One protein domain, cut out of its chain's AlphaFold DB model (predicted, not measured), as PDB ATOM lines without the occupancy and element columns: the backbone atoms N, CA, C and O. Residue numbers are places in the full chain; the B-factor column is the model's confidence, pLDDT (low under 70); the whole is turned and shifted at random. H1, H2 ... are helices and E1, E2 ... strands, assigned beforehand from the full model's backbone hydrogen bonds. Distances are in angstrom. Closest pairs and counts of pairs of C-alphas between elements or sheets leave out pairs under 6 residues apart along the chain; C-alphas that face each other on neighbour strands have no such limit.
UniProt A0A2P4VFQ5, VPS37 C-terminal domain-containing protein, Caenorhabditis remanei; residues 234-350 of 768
ATOM      1  N   SER A 234     203.855 239.730 405.355       72.12
ATOM      2  CA  SER A 234     204.976 238.865 405.021       72.12
ATOM      3  C   SER A 234     204.686 238.274 403.641       72.12
ATOM      4  O   SER A 234     203.536 237.925 403.357       72.12
ATOM      5  N   TYR A 235     205.684 238.185 402.766       73.62
ATOM      6  CA  TYR A 235     205.487 237.657 401.411       73.62
ATOM      7  C   TYR A 235     204.805 236.272 401.436       73.62
ATOM      8  O   TYR A 235     203.991 235.980 400.566       73.62
ATOM      9  N   CYS A 236     205.014 235.467 402.490       78.00
ATOM     10  CA  CYS A 236     204.259 234.233 402.729       78.00
ATOM     11  C   CYS A 236     202.754 234.483 402.915       78.00
ATOM     12  O   CYS A 236     201.950 233.804 402.289       78.00
ATOM     13  N   SER A 237     202.354 235.457 403.738       78.06
ATOM     14  CA  SER A 237     200.937 235.811 403.928       78.06
ATOM     15  C   SER A 237     200.292 236.454 402.696       78.06
ATOM     16  O   SER A 237     199.093 236.302 402.498       78.06
ATOM     17  N   ALA A 238     201.073 237.144 401.858       78.06
ATOM     18  CA  ALA A 238     200.578 237.727 400.612       78.06
ATOM     19  C   ALA A 238     200.378 236.675 399.505       78.06
ATOM     20  O   ALA A 238     199.476 236.821 398.684       78.06
ATOM     21  N   LEU A 239     201.214 235.628 399.473       82.81
ATOM     22  CA  LEU A 239     201.221 234.628 398.402       82.81
ATOM     23  C   LEU A 239     200.438 233.348 398.725       82.81
ATOM     24  O   LEU A 239     199.928 232.718 397.800       82.81
ATOM     25  N   THR A 240     200.324 232.964 400.001       83.88
ATOM     26  CA  THR A 240     199.647 231.721 400.408       83.88
ATOM     27  C   THR A 240     198.136 231.860 400.261       83.88
ATOM     28  O   THR A 240     197.522 232.691 400.927       83.88
ATOM     29  N   CYS A 241     197.522 231.022 399.423       80.19
ATOM     30  CA  CYS A 241     196.071 230.973 399.268       80.19
ATOM     31  C   CYS A 241     195.600 229.555 398.930       80.19
ATOM     32  O   CYS A 241     196.176 228.898 398.067       80.19
ATOM     33  N   SER A 242     194.549 229.094 399.615       77.56
ATOM     34  CA  SER A 242     193.924 227.780 399.398       77.56
ATOM     35  C   SER A 242     192.570 227.847 398.695       77.56
ATOM     36  O   SER A 242     191.967 226.811 398.446       77.56
ATOM     37  N   PHE A 243     192.072 229.053 398.411       80.12
ATOM     38  CA  PHE A 243     190.798 229.329 397.733       80.12
ATOM     39  C   PHE A 243     189.536 228.708 398.364       80.12
ATOM     40  O   PHE A 243     188.491 228.596 397.714       80.12
ATOM     41  N   ASN A 244     189.632 228.251 399.613       78.25
ATOM     42  CA  ASN A 244     188.553 227.562 400.318       78.25
ATOM     43  C   ASN A 244     187.302 228.422 400.456       78.25
ATOM     44  O   ASN A 244     187.395 229.639 400.556       78.25
ATOM     45  N   GLU A 245     186.133 227.770 400.486       70.12
ATOM     46  CA  GLU A 245     184.831 228.425 400.706       70.12
ATOM     47  C   GLU A 245     184.507 229.534 399.681       70.12
ATOM     48  O   GLU A 245     183.612 230.349 399.890       70.12
ATOM     49  N   GLY A 246     185.214 229.554 398.542       69.44
ATOM     50  CA  GLY A 246     185.084 230.604 397.536       69.44
ATOM     51  C   GLY A 246     185.774 231.918 397.912       69.44
ATOM     52  O   GLY A 246     185.421 232.953 397.352       69.44
ATOM     53  N   ASP A 247     186.742 231.899 398.832       78.06
ATOM     54  CA  ASP A 247     187.567 233.059 399.168       78.06
ATOM     55  C   ASP A 247     188.691 233.242 398.132       78.06
ATOM     56  O   ASP A 247     189.462 232.325 397.854       78.06
ATOM     57  N   SER A 248     188.815 234.438 397.549       76.56
ATOM     58  CA  SER A 248     189.937 234.790 396.665       76.56
ATOM     59  C   SER A 248     191.234 235.043 397.434       76.56
ATOM     60  O   SER A 248     192.258 235.373 396.832       76.56
ATOM     61  N   CYS A 249     191.185 234.970 398.766       83.94
ATOM     62  CA  CYS A 249     192.164 235.582 399.641       83.94
ATOM     63  C   CYS A 249     192.322 237.063 399.233       83.94
ATOM     64  O   CYS A 249     191.381 237.715 398.770       83.94
ATOM     65  N   PHE A 250     193.535 237.599 399.327       80.44
ATOM     66  CA  PHE A 250     193.838 238.951 398.865       80.44
ATOM     67  C   PHE A 250     194.195 239.037 397.365       80.44
ATOM     68  O   PHE A 250     194.705 240.068 396.928       80.44
ATOM     69  N   TYR A 251     193.957 237.984 396.570       85.19
ATOM     70  CA  TYR A 251     194.235 238.017 395.132       85.19
ATOM     71  C   TYR A 251     193.129 238.739 394.352       85.19
ATOM     72  O   TYR A 251     191.942 238.439 394.473       85.19
ATOM     73  N   GLY A 252     193.525 239.647 393.462       81.69
ATOM     74  CA  GLY A 252     192.664 240.219 392.438       81.69
ATOM     75  C   GLY A 252     192.468 239.237 391.284       81.69
ATOM     76  O   GLY A 252     193.347 239.081 390.443       81.69
ATOM     77  N   LEU A 253     191.293 238.610 391.194       83.50
ATOM     78  CA  LEU A 253     190.950 237.614 390.161       83.50
ATOM     79  C   LEU A 253     190.687 238.204 388.760       83.50
ATOM     80  O   LEU A 253     190.219 237.515 387.853       83.50
ATOM     81  N   SER A 254     190.930 239.499 388.581       80.81
ATOM     82  CA  SER A 254     190.816 240.240 387.320       80.81
ATOM     83  C   SER A 254     191.871 241.340 387.296       80.81
ATOM     84  O   SER A 254     191.548 242.527 387.295       80.81
ATOM     85  N   GLY A 255     193.137 240.928 387.359       73.12
ATOM     86  CA  GLY A 255     194.278 241.840 387.374       73.12
ATOM     87  C   GLY A 255     194.421 242.658 386.089       73.12
ATOM     88  O   GLY A 255     193.741 242.434 385.079       73.12
ATOM     89  N   VAL A 256     195.335 243.624 386.117       71.25
ATOM     90  CA  VAL A 256     195.589 244.521 384.980       71.25
ATOM     91  C   VAL A 256     195.952 243.720 383.721       71.25
ATOM     92  O   VAL A 256     196.843 242.878 383.744       71.25
ATOM     93  N   GLY A 257     195.264 243.984 382.604       68.44
ATOM     94  CA  GLY A 257     195.473 243.276 381.331       68.44
ATOM     95  C   GLY A 257     194.651 241.992 381.160       68.44
ATOM     96  O   GLY A 257     194.760 241.341 380.120       68.44
ATOM     97  N   SER A 258     193.808 241.632 382.136       79.19
ATOM     98  CA  SER A 258     192.895 240.496 382.004       79.19
ATOM     99  C   SER A 258     191.751 240.784 381.028       79.19
ATOM    100  O   SER A 258     191.115 241.834 381.080       79.19
ATOM    101  N   THR A 259     191.443 239.812 380.172       76.12
ATOM    102  CA  THR A 259     190.258 239.823 379.291       76.12
ATOM    103  C   THR A 259     189.032 239.192 379.952       76.12
ATOM    104  O   THR A 259     187.908 239.376 379.488       76.12
ATOM    105  N   SER A 260     189.225 238.413 381.018       74.06
ATOM    106  CA  SER A 260     188.170 237.704 381.754       74.06
ATOM    107  C   SER A 260     188.638 237.348 383.169       74.06
ATOM    108  O   SER A 260     189.838 237.310 383.433       74.06
ATOM    109  N   ALA A 261     187.708 237.104 384.091       76.19
ATOM    110  CA  ALA A 261     188.024 236.808 385.488       76.19
ATOM    111  C   ALA A 261     188.373 235.328 385.723       76.19
ATOM    112  O   ALA A 261     187.887 234.448 385.009       76.19
ATOM    113  N   TRP A 262     189.170 235.057 386.758       84.56
ATOM    114  CA  TRP A 262     189.269 233.726 387.359       84.56
ATOM    115  C   TRP A 262     187.998 233.405 388.145       84.56
ATOM    116  O   TRP A 262     187.435 234.272 388.809       84.56
ATOM    117  N   ASN A 263     187.569 232.146 388.091       78.81
ATOM    118  CA  ASN A 263     186.450 231.648 388.883       78.81
ATOM    119  C   ASN A 263     186.964 230.834 390.068       78.81
ATOM    120  O   ASN A 263     188.012 230.199 389.977       78.81
ATOM    121  N   LEU A 264     186.196 230.809 391.154       79.00
ATOM    122  CA  LEU A 264     186.472 229.985 392.328       79.00
ATOM    123  C   LEU A 264     185.472 228.836 392.404       79.00
ATOM    124  O   LEU A 264     184.303 228.982 392.037       79.00
ATOM    125  N   SER A 265     185.934 227.681 392.861       66.19
ATOM    126  CA  SER A 265     185.081 226.532 393.133       66.19
ATOM    127  C   SER A 265     185.686 225.689 394.243       66.19
ATOM    128  O   SER A 265     186.894 225.514 394.326       66.19
ATOM    129  N   ASP A 266     184.816 225.130 395.067       65.25
ATOM    130  CA  ASP A 266     185.098 224.092 396.058       65.25
ATOM    131  C   ASP A 266     184.516 222.726 395.636       65.25
ATOM    132  O   ASP A 266     184.717 221.699 396.288       65.25
ATOM    133  N   ARG A 267     183.782 222.701 394.516       53.47
ATOM    134  CA  ARG A 267     183.143 221.510 393.952       53.47
ATOM    135  C   ARG A 267     184.118 220.739 393.078       53.47
ATOM    136  O   ARG A 267     184.886 221.331 392.330       53.47
ATOM    137  N   LEU A 268     184.016 219.411 393.096       50.72
ATOM    138  CA  LEU A 268     184.743 218.531 392.178       50.72
ATOM    139  C   LEU A 268     184.367 218.863 390.721       50.72
ATOM    140  O   LEU A 268     183.308 218.458 390.243       50.72
ATOM    141  N   ILE A 269     185.227 219.597 390.017       42.38
ATOM    142  CA  ILE A 269     185.113 219.842 388.576       42.38
ATOM    143  C   ILE A 269     186.113 218.915 387.873       42.38
ATOM    144  O   ILE A 269     187.315 218.980 388.119       42.38
ATOM    145  N   GLY A 270     185.608 218.017 387.022       43.94
ATOM    146  CA  GLY A 270     186.400 217.005 386.311       43.94
ATOM    147  C   GLY A 270     185.787 215.602 386.376       43.94
ATOM    148  O   GLY A 270     184.843 215.349 387.123       43.94
ATOM    149  N   ASN A 271     186.301 214.673 385.563       35.59
ATOM    150  CA  ASN A 271     185.862 213.272 385.573       35.59
ATOM    151  C   ASN A 271     186.085 212.662 386.972       35.59
ATOM    152  O   ASN A 271     187.163 212.794 387.538       35.59
ATOM    153  N   ARG A 272     185.082 211.955 387.512       34.69
ATOM    154  CA  ARG A 272     185.091 211.340 388.856       34.69
ATOM    155  C   ARG A 272     186.250 210.350 389.084       34.69
ATOM    156  O   ARG A 272     186.580 210.072 390.230       34.69
ATOM    157  N   HIS A 273     186.874 209.856 388.009       34.38
ATOM    158  CA  HIS A 273     188.051 208.975 388.029       34.38
ATOM    159  C   HIS A 273     189.387 209.679 387.718       34.38
ATOM    160  O   HIS A 273     190.439 209.068 387.878       34.38
ATOM    161  N   THR A 274     189.368 210.946 387.290       39.59
ATOM    162  CA  THR A 274     190.567 211.773 387.034       39.59
ATOM    163  C   THR A 274     190.447 213.147 387.686       39.59
ATOM    164  O   THR A 274     190.988 214.121 387.158       39.59
ATOM    165  N   GLY A 275     189.679 213.257 388.774       37.69
ATOM    166  CA  GLY A 275     189.579 214.502 389.527       37.69
ATOM    167  C   GLY A 275     190.978 215.019 389.843       37.69
ATOM    168  O   GLY A 275     191.943 214.257 389.769       37.69
ATOM    169  N   ILE A 276     191.094 216.299 390.184       43.28
ATOM    170  CA  ILE A 276     192.303 216.811 390.833       43.28
ATOM    171  C   ILE A 276     192.520 215.908 392.054       43.28
ATOM    172  O   ILE A 276     191.816 216.025 393.059       43.28
ATOM    173  N   GLN A 277     193.371 214.892 391.901       40.69
ATOM    174  CA  GLN A 277     193.663 213.946 392.957       40.69
ATOM    175  C   GLN A 277     194.439 214.766 393.963       40.69
ATOM    176  O   GLN A 277     195.523 215.258 393.657       40.69
ATOM    177  N   ARG A 278     193.859 214.960 395.144       49.19
ATOM    178  CA  ARG A 278     194.605 215.500 396.269       49.19
ATOM    179  C   ARG A 278     195.540 214.392 396.711       49.19
ATOM    180  O   ARG A 278     195.152 213.503 397.456       49.19
ATOM    181  N   VAL A 279     196.728 214.388 396.116       41.09
ATOM    182  CA  VAL A 279     197.806 213.448 396.445       41.09
ATOM    183  C   VAL A 279     198.334 213.736 397.859       41.09
ATOM    184  O   VAL A 279     198.959 212.875 398.463       41.09
ATOM    185  N   ASN A 280     198.022 214.913 398.413       42.34
ATOM    186  CA  ASN A 280     198.406 215.329 399.752       42.34
ATOM    187  C   ASN A 280     197.258 215.130 400.765       42.34
ATOM    188  O   ASN A 280     196.176 215.703 400.608       42.34
ATOM    189  N   LEU A 281     197.490 214.322 401.806       44.25
ATOM    190  CA  LEU A 281     196.518 214.043 402.877       44.25
ATOM    191  C   LEU A 281     196.240 215.276 403.762       44.25
ATOM    192  O   LEU A 281     195.169 215.353 404.362       44.25
ATOM    193  N   ASP A 282     197.129 216.275 403.752       45.38
ATOM    194  CA  ASP A 282     196.974 217.552 404.470       45.38
ATOM    195  C   ASP A 282     195.968 218.521 403.810       45.38
ATOM    196  O   ASP A 282     195.530 219.496 404.425       45.38
ATOM    197  N   ASP A 283     195.556 218.258 402.562       46.59
ATOM    198  CA  ASP A 283     194.615 219.096 401.797       46.59
ATOM    199  C   ASP A 283     193.158 218.611 401.870       46.59
ATOM    200  O   ASP A 283     192.294 219.054 401.103       46.59
ATOM    201  N   GLN A 284     192.825 217.734 402.822       51.66
ATOM    202  CA  GLN A 284     191.428 217.348 403.061       51.66
ATOM    203  C   GLN A 284     190.549 218.558 403.422       51.66
ATOM    204  O   GLN A 284     189.403 218.638 402.977       51.66
ATOM    205  N   SER A 285     191.107 219.541 404.139       54.06
ATOM    206  CA  SER A 285     190.447 220.814 404.467       54.06
ATOM    207  C   SER A 285     190.586 221.881 403.371       54.06
ATOM    208  O   SER A 285     189.885 222.892 403.409       54.06
ATOM    209  N   LYS A 286     191.463 221.678 402.376       59.69
ATOM    210  CA  LYS A 286     191.714 222.620 401.275       59.69
ATOM    211  C   LYS A 286     190.936 222.223 400.028       59.69
ATOM    212  O   LYS A 286     191.451 221.589 399.111       59.69
ATOM    213  N   VAL A 287     189.633 222.514 400.057       62.56
ATOM    214  CA  VAL A 287     188.696 222.180 398.982       62.56
ATOM    215  C   VAL A 287     188.653 223.152 397.817       62.56
ATOM    216  O   VAL A 287     188.238 222.759 396.726       62.56
ATOM    217  N   GLY A 288     189.085 224.381 398.051       67.00
ATOM    218  CA  GLY A 288     189.008 225.456 397.091       67.00
ATOM    219  C   GLY A 288     190.069 225.393 396.006       67.00
ATOM    220  O   GLY A 288     191.204 224.980 396.223       67.00
ATOM    221  N   PHE A 289     189.700 225.844 394.816       75.56
ATOM    222  CA  PHE A 289     190.630 226.103 393.729       75.56
ATOM    223  C   PHE A 289     190.117 227.241 392.849       75.56
ATOM    224  O   PHE A 289     188.909 227.466 392.712       75.56
ATOM    225  N   ALA A 290     191.054 227.939 392.213       79.06
ATOM    226  CA  ALA A 290     190.762 228.910 391.173       79.06
ATOM    227  C   ALA A 290     190.915 228.256 389.788       79.06
ATOM    228  O   ALA A 290     191.853 227.492 389.556       79.06
ATOM    229  N   TYR A 291     190.002 228.541 388.859       80.75
ATOM    230  CA  TYR A 291     190.024 227.968 387.512       80.75
ATOM    231  C   TYR A 291     189.629 228.977 386.432       80.75
ATOM    232  O   TYR A 291     188.846 229.904 386.654       80.75
ATOM    233  N   VAL A 292     190.172 228.758 385.233       77.06
ATOM    234  CA  VAL A 292     189.926 229.542 384.017       77.06
ATOM    235  C   VAL A 292     189.861 228.624 382.804       77.06
ATOM    236  O   VAL A 292     190.470 227.554 382.786       77.06
ATOM    237  N   GLY A 293     189.135 229.051 381.774       71.56
ATOM    238  CA  GLY A 293     188.987 228.317 380.519       71.56
ATOM    239  C   GLY A 293     187.530 228.099 380.122       71.56
ATOM    240  O   GLY A 293     186.605 228.473 380.840       71.56
ATOM    241  N   SER A 294     187.336 227.505 378.949       60.75
ATOM    242  CA  SER A 294     186.033 227.161 378.380       60.75
ATOM    243  C   SER A 294     185.998 225.684 377.994       60.75
ATOM    244  O   SER A 294     187.010 225.120 377.579       60.75
ATOM    245  N   ASP A 295     184.822 225.059 378.082       56.78
ATOM    246  CA  ASP A 295     184.615 223.680 377.608       56.78
ATOM    247  C   ASP A 295     184.541 223.577 376.071       56.78
ATOM    248  O   ASP A 295     184.575 222.484 375.508       56.78
ATOM    249  N   PHE A 296     184.468 224.716 375.377       53.81
ATOM    250  CA  PHE A 296     184.466 224.823 373.921       53.81
ATOM    251  C   PHE A 296     185.721 225.546 373.421       53.81
ATOM    252  O   PHE A 296     186.279 226.403 374.112       53.81
ATOM    253  N   LYS A 297     186.174 225.209 372.208       52.72
ATOM    254  CA  LYS A 297     187.286 225.904 371.545       52.72
ATOM    255  C   LYS A 297     186.844 227.332 371.213       52.72
ATOM    256  O   LYS A 297     186.037 227.529 370.314       52.72
ATOM    257  N   SER A 298     187.355 228.308 371.957       50.31
ATOM    258  CA  SER A 298     187.221 229.726 371.626       50.31
ATOM    259  C   SER A 298     188.402 230.142 370.748       50.31
ATOM    260  O   SER A 298     189.549 229.870 371.098       50.31
ATOM    261  N   GLU A 299     188.135 230.793 369.617       47.34
ATOM    262  CA  GLU A 299     189.171 231.378 368.747       47.34
ATOM    263  C   GLU A 299     189.792 232.649 369.353       47.34
ATOM    264  O   GLU A 299     190.875 233.073 368.952       47.34
ATOM    265  N   ALA A 300     189.138 233.240 370.359       53.81
ATOM    266  CA  ALA A 300     189.671 234.373 371.102       53.81
ATOM    267  C   ALA A 300     190.718 233.898 372.121       53.81
ATOM    268  O   ALA A 300     190.414 233.123 373.034       53.81
ATOM    269  N   GLY A 301     191.954 234.381 371.971       63.50
ATOM    270  CA  GLY A 301     193.040 234.188 372.929       63.50
ATOM    271  C   GLY A 301     192.775 234.959 374.221       63.50
ATOM    272  O   GLY A 301     193.311 236.047 374.413       63.50
ATOM    273  N   ASN A 302     191.929 234.408 375.086       72.38
ATOM    274  CA  ASN A 302     191.604 235.019 376.369       72.38
ATOM    275  C   ASN A 302     192.825 234.971 377.300       72.38
ATOM    276  O   ASN A 302     193.405 233.910 377.542       72.38
ATOM    277  N   ILE A 303     193.192 236.132 377.831       79.38
ATOM    278  CA  ILE A 303     194.211 236.302 378.867       79.38
ATOM    279  C   ILE A 303     193.491 236.432 380.208       79.38
ATOM    280  O   ILE A 303     192.574 237.247 380.338       79.38
ATOM    281  N   PHE A 304     193.912 235.642 381.193       83.38
ATOM    282  CA  PHE A 304     193.374 235.659 382.549       83.38
ATOM    283  C   PHE A 304     194.488 236.018 383.528       83.38
ATOM    284  O   PHE A 304     195.538 235.375 383.522       83.38
ATOM    285  N   VAL A 305     194.266 237.016 384.385       84.88
ATOM    286  CA  VAL A 305     195.281 237.521 385.323       84.88
ATOM    287  C   VAL A 305     194.757 237.440 386.754       84.88
ATOM    288  O   VAL A 305     193.730 238.043 387.068       84.88
ATOM    289  N   ALA A 306     195.477 236.704 387.603       86.00
ATOM    290  CA  ALA A 306     195.308 236.704 389.052       86.00
ATOM    291  C   ALA A 306     196.479 237.479 389.676       86.00
ATOM    292  O   ALA A 306     197.634 237.088 389.512       86.00
ATOM    293  N   GLU A 307     196.184 238.594 390.337       87.38
ATOM    294  CA  GLU A 307     197.176 239.535 390.870       87.38
ATOM    295  C   GLU A 307     197.260 239.414 392.395       87.38
ATOM    296  O   GLU A 307     196.241 239.502 393.072       87.38
ATOM    297  N   SER A 308     198.452 239.197 392.950       87.19
ATOM    298  CA  SER A 308     198.660 239.186 394.402       87.19
ATOM    299  C   SER A 308     198.697 240.612 394.977       87.19
ATOM    300  O   SER A 308     198.904 241.582 394.243       87.19
ATOM    301  N   PRO A 309     198.538 240.786 396.302       82.81
ATOM    302  CA  PRO A 309     198.827 242.060 396.953       82.81
ATOM    303  C   PRO A 309     200.277 242.473 396.739       82.81
ATOM    304  O   PRO A 309     201.164 241.630 396.642       82.81
ATOM    305  N   LYS A 310     200.548 243.775 396.762       82.38
ATOM    306  CA  LYS A 310     201.924 244.275 396.679       82.38
ATOM    307  C   LYS A 310     202.714 243.873 397.929       82.38
ATOM    308  O   LYS A 310     202.286 244.164 399.045       82.38
ATOM    309  N   PHE A 311     203.878 243.263 397.728       84.00
ATOM    310  CA  PHE A 311     204.844 242.921 398.774       84.00
ATOM    311  C   PHE A 311     206.272 243.228 398.306       84.00
ATOM    312  O   PHE A 311     206.521 243.419 397.116       84.00
ATOM    313  N   SER A 312     207.211 243.279 399.248       79.88
ATOM    314  CA  SER A 312     208.645 243.436 398.998       79.88
ATOM    315  C   SER A 312     209.375 242.120 399.295       79.88
ATOM    316  O   SER A 312     209.023 241.388 400.223       79.88
ATOM    317  N   LEU A 313     210.392 241.794 398.492       75.69
ATOM    318  CA  LEU A 313     211.261 240.637 398.715       75.69
ATOM    319  C   LEU A 313     212.639 241.112 399.163       75.69
ATOM    320  O   LEU A 313     213.289 241.894 398.475       75.69
ATOM    321  N   THR A 314     213.089 240.624 400.314       76.50
ATOM    322  CA  THR A 314     214.424 240.906 400.865       76.50
ATOM    323  C   THR A 314     215.411 239.759 400.648       76.50
ATOM    324  O   THR A 314     216.611 239.938 400.843       76.50
ATOM    325  N   GLN A 315     214.918 238.590 400.234       78.12
ATOM    326  CA  GLN A 315     215.682 237.371 399.978       78.12
ATOM    327  C   GLN A 315     215.025 236.561 398.854       78.12
ATOM    328  O   GLN A 315     213.852 236.772 398.539       78.12
ATOM    329  N   GLU A 316     215.771 235.625 398.267       77.94
ATOM    330  CA  GLU A 316     215.221 234.668 397.305       77.94
ATOM    331  C   GLU A 316     214.200 233.753 397.994       77.94
ATOM    332  O   GLU A 316     214.424 233.276 399.109       77.94
ATOM    333  N   ILE A 317     213.063 233.522 397.335       75.31
ATOM    334  CA  ILE A 317     211.975 232.692 397.860       75.31
ATOM    335  C   ILE A 317     211.574 231.627 396.842       75.31
ATOM    336  O   ILE A 317     211.607 231.861 395.633       75.31
ATOM    337  N   LEU A 318     211.167 230.461 397.340       80.00
ATOM    338  CA  LEU A 318     210.625 229.378 396.527       80.00
ATOM    339  C   LEU A 318     209.097 229.409 396.611       80.00
ATOM    340  O   LEU A 318     208.527 229.164 397.673       80.00
ATOM    341  N   LEU A 319     208.439 229.705 395.490       79.94
ATOM    342  CA  LEU A 319     206.986 229.621 395.371       79.94
ATOM    343  C   LEU A 319     206.600 228.225 394.871       79.94
ATOM    344  O   LEU A 319     206.994 227.830 393.774       79.94
ATOM    345  N   ILE A 320     205.821 227.499 395.671       76.38
ATOM    346  CA  ILE A 320     205.293 226.172 395.341       76.38
ATOM    347  C   ILE A 320     203.779 226.299 395.191       76.38
ATOM    348  O   ILE A 320     203.119 226.877 396.052       76.38
ATOM    349  N   PHE A 321     203.238 225.779 394.095       76.25
ATOM    350  CA  PHE A 321     201.805 225.748 393.835       76.25
ATOM    351  C   PHE A 321     201.452 224.517 393.008       76.25
ATOM    352  O   PHE A 321     202.234 224.081 392.159       76.25
ATOM    353  N   ASP A 322     200.246 224.007 393.224       70.62
ATOM    354  CA  ASP A 322     199.689 222.940 392.410       70.62
ATOM    355  C   ASP A 322     198.960 223.530 391.207       70.62
ATOM    356  O   ASP A 322     198.179 224.477 391.317       70.62
ATOM    357  N   VAL A 323     199.215 222.960 390.031       73.81
ATOM    358  CA  VAL A 323     198.549 223.362 388.795       73.81
ATOM    359  C   VAL A 323     198.012 222.137 388.072       73.81
ATOM    360  O   VAL A 323     198.736 221.187 387.780       73.81
ATOM    361  N   TYR A 324     196.726 222.184 387.735       70.19
ATOM    362  CA  TYR A 324     196.086 221.194 386.882       70.19
ATOM    363  C   TYR A 324     195.713 221.829 385.544       70.19
ATOM    364  O   TYR A 324     194.935 222.779 385.485       70.19
ATOM    365  N   ILE A 325     196.261 221.287 384.455       71.44
ATOM    366  CA  ILE A 325     196.006 221.769 383.096       71.44
ATOM    367  C   ILE A 325     195.394 220.631 382.279       71.44
ATOM    368  O   ILE A 325     196.047 219.629 382.000       71.44
ATOM    369  N   ARG A 326     194.128 220.793 381.879       65.56
ATOM    370  CA  ARG A 326     193.370 219.773 381.134       65.56
ATOM    371  C   ARG A 326     193.677 219.747 379.631       65.56
ATOM    372  O   ARG A 326     193.481 218.720 378.989       65.56
ATOM    373  N   SER A 327     194.104 220.865 379.046       64.12
ATOM    374  CA  SER A 327     194.289 221.008 377.597       64.12
ATOM    375  C   SER A 327     195.680 221.530 377.240       64.12
ATOM    376  O   SER A 327     196.320 222.226 378.015       64.12
ATOM    377  N   ILE A 328     196.158 221.193 376.042       66.38
ATOM    378  CA  ILE A 328     197.510 221.544 375.564       66.38
ATOM    379  C   ILE A 328     197.690 223.034 375.221       66.38
ATOM    380  O   ILE A 328     198.810 223.492 375.008       66.38
ATOM    381  N   THR A 329     196.586 223.771 375.098       68.38
ATOM    382  CA  THR A 329     196.541 225.164 374.640       68.38
ATOM    383  C   THR A 329     196.855 226.197 375.734       68.38
ATOM    384  O   THR A 329     197.684 227.071 375.470       68.38
ATOM    385  N   PRO A 330     196.229 226.165 376.930       74.25
ATOM    386  CA  PRO A 330     196.526 227.116 377.995       74.25
ATOM    387  C   PRO A 330     197.970 226.982 378.484       74.25
ATOM    388  O   PRO A 330     198.494 225.884 378.657       74.25
ATOM    389  N   LYS A 331     198.603 228.130 378.731       81.00
ATOM    390  CA  LYS A 331     199.946 228.231 379.306       81.00
ATOM    391  C   LYS A 331     199.867 229.087 380.559       81.00
ATOM    392  O   LYS A 331     199.453 230.241 380.471       81.00
ATOM    393  N   LEU A 332     200.280 228.536 381.694       86.38
ATOM    394  CA  LEU A 332     200.407 229.299 382.929       86.38
ATOM    395  C   LEU A 332     201.774 229.988 382.949       86.38
ATOM    396  O   LEU A 332     202.798 229.353 382.696       86.38
ATOM    397  N   LYS A 333     201.787 231.280 383.270       88.81
ATOM    398  CA  LYS A 333     203.006 232.054 383.514       88.81
ATOM    399  C   LYS A 333     202.923 232.703 384.886       88.81
ATOM    400  O   LYS A 333     201.855 233.184 385.251       88.81
ATOM    401  N   VAL A 334     204.040 232.748 385.606       89.50
ATOM    402  CA  VAL A 334     204.169 233.562 386.823       89.50
ATOM    403  C   VAL A 334     205.120 234.697 386.498       89.50
ATOM    404  O   VAL A 334     206.257 234.437 386.101       89.50
ATOM    405  N   CYS A 335     204.632 235.928 386.627       86.62
ATOM    406  CA  CYS A 335     205.356 237.138 386.268       86.62
ATOM    407  C   CYS A 335     205.542 238.044 387.484       86.62
ATOM    408  O   CYS A 335     204.668 238.104 388.347       86.62
ATOM    409  N   ILE A 336     206.694 238.709 387.561       85.62
ATOM    410  CA  ILE A 336     207.079 239.584 388.672       85.62
ATOM    411  C   ILE A 336     207.080 241.021 388.155       85.62
ATOM    412  O   ILE A 336     207.794 241.329 387.201       85.62
ATOM    413  N   ASP A 337     206.284 241.882 388.792       82.19
ATOM    414  CA  ASP A 337     206.067 243.311 388.502       82.19
ATOM    415  C   ASP A 337     205.467 243.658 387.125       82.19
ATOM    416  O   ASP A 337     204.670 244.590 387.024       82.19
ATOM    417  N   ASN A 338     205.824 242.941 386.055       80.62
ATOM    418  CA  ASN A 338     205.335 243.166 384.693       80.62
ATOM    419  C   ASN A 338     205.263 241.861 383.872       80.62
ATOM    420  O   ASN A 338     205.844 240.844 384.243       80.62
ATOM    421  N   PHE A 339     204.563 241.895 382.731       81.81
ATOM    422  CA  PHE A 339     204.379 240.733 381.844       81.81
ATOM    423  C   PHE A 339     205.607 240.363 380.997       81.81
ATOM    424  O   PHE A 339     205.599 239.316 380.347       81.81
ATOM    425  N   ASP A 340     206.648 241.192 381.005       81.69
ATOM    426  CA  ASP A 340     207.894 240.918 380.288       81.69
ATOM    427  C   ASP A 340     208.841 240.043 381.130       81.69
ATOM    428  O   ASP A 340     209.659 239.301 380.585       81.69
ATOM    429  N   ASN A 341     208.694 240.072 382.460       85.56
ATOM    430  CA  ASN A 341     209.495 239.305 383.408       85.56
ATOM    431  C   ASN A 341     208.704 238.136 384.015       85.56
ATOM    432  O   ASN A 341     208.148 238.240 385.109       85.56
ATOM    433  N   CYS A 342     208.679 237.001 383.311       88.19
ATOM    434  CA  CYS A 342     207.985 235.786 383.748       88.19
ATOM    435  C   CYS A 342     208.957 234.619 384.010       88.19
ATOM    436  O   CYS A 342     209.196 233.823 383.094       88.19
ATOM    437  N   PRO A 343     209.520 234.489 385.232       83.50
ATOM    438  CA  PRO A 343     210.503 233.450 385.565       83.50
ATOM    439  C   PRO A 343     209.961 232.018 385.482       83.50
ATOM    440  O   PRO A 343     210.740 231.085 385.304       83.50
ATOM    441  N   TYR A 344     208.643 231.825 385.567       84.75
ATOM    442  CA  TYR A 344     208.023 230.514 385.395       84.75
ATOM    443  C   TYR A 344     207.083 230.494 384.192       84.75
ATOM    444  O   TYR A 344     206.221 231.361 384.036       84.75
ATOM    445  N   ASN A 345     207.210 229.440 383.387       83.31
ATOM    446  CA  ASN A 345     206.255 229.065 382.354       83.31
ATOM    447  C   ASN A 345     205.933 227.580 382.525       83.31
ATOM    448  O   ASN A 345     206.849 226.760 382.616       83.31
ATOM    449  N   SER A 346     204.649 227.223 382.528       80.00
ATOM    450  CA  SER A 346     204.239 225.822 382.583       80.00
ATOM    451  C   SER A 346     204.826 225.051 381.392       80.00
ATOM    452  O   SER A 346     204.738 225.543 380.257       80.00
ATOM    453  N   PRO A 347     205.388 223.849 381.604       68.50
ATOM    454  CA  PRO A 347     205.952 223.046 380.527       68.50
ATOM    455  C   PRO A 347     204.876 222.650 379.509       68.50
ATOM    456  O   PRO A 347     203.702 222.490 379.842       68.50
ATOM    457  N   LEU A 348     205.278 222.465 378.248       60.41
ATOM    458  CA  LEU A 348     204.374 221.955 377.217       60.41
ATOM    459  C   LEU A 348     203.960 220.521 377.565       60.41
ATOM    460  O   LEU A 348     204.814 219.645 377.730       60.41
ATOM    461  N   LEU A 349     202.651 220.284 377.659       59.25
ATOM    462  CA  LEU A 349     202.089 218.967 377.947       59.25
ATOM    463  C   LEU A 349     202.467 217.973 376.837       59.25
ATOM    464  O   LEU A 349     202.051 218.112 375.686       59.25
ATOM    465  N   LYS A 350     203.254 216.955 377.198       53.34
ATOM    466  CA  LYS A 350     203.655 215.847 376.321       53.34
ATOM    467  C   LYS A 350     202.636 214.704 376.425       53.34
ATOM    468  O   LYS A 350     202.450 214.133 377.504       53.34
TER     469      LYS A 350
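AT A GLANCE: This is residues 234 to 350 of the 768 residues of the protein "VPS37 C-terminal domain-containing protein" of Caenorhabditis remanei (UniProt A0A2P4VFQ5). This domain has little regular structure: it is mostly long loops folded together, with a one-turn helix, H1, near its first residue and a small two-stranded hairpin, E1 and E2, well away from that helix. The order is H1, E1, E2, and these hold only 11 of the 117 printed residues, a mixed class. The whole is compact, radius of gyration of the C-alphas 15.0 A, rounded, spanning 43 by 38 by 28 A.

HOW THE PARTS SIT: H1, residues 235 to 239, has its O i to N i+4 pair within hydrogen-bond range. E1, residues 263 to 265, and E2, residues 289 to 291, form an antiparallel hairpin at 142 degrees; N 263 and O 291 are 3.0 A apart, within hydrogen-bond range. H1 and E2 are apart. Residues 333 to 334 pair antiparallel with 344 to 345.

IN THESE COORDINATES: H1 begins at C-alpha 235 (205.487, 237.657, 401.411) and measures 6.0 A, E1 6.8 A and E2 6.5 A, ending at C-alpha 291 (190.024, 227.968, 387.512).

THE WHOLE: The C-alphas of Phe 296 and Thr 314 are farthest apart, 43.4 A. Both links are long, 23 residues each, and the printed part has no cut. pLDDT is under 70 in 42 residues, among them 265 to 288.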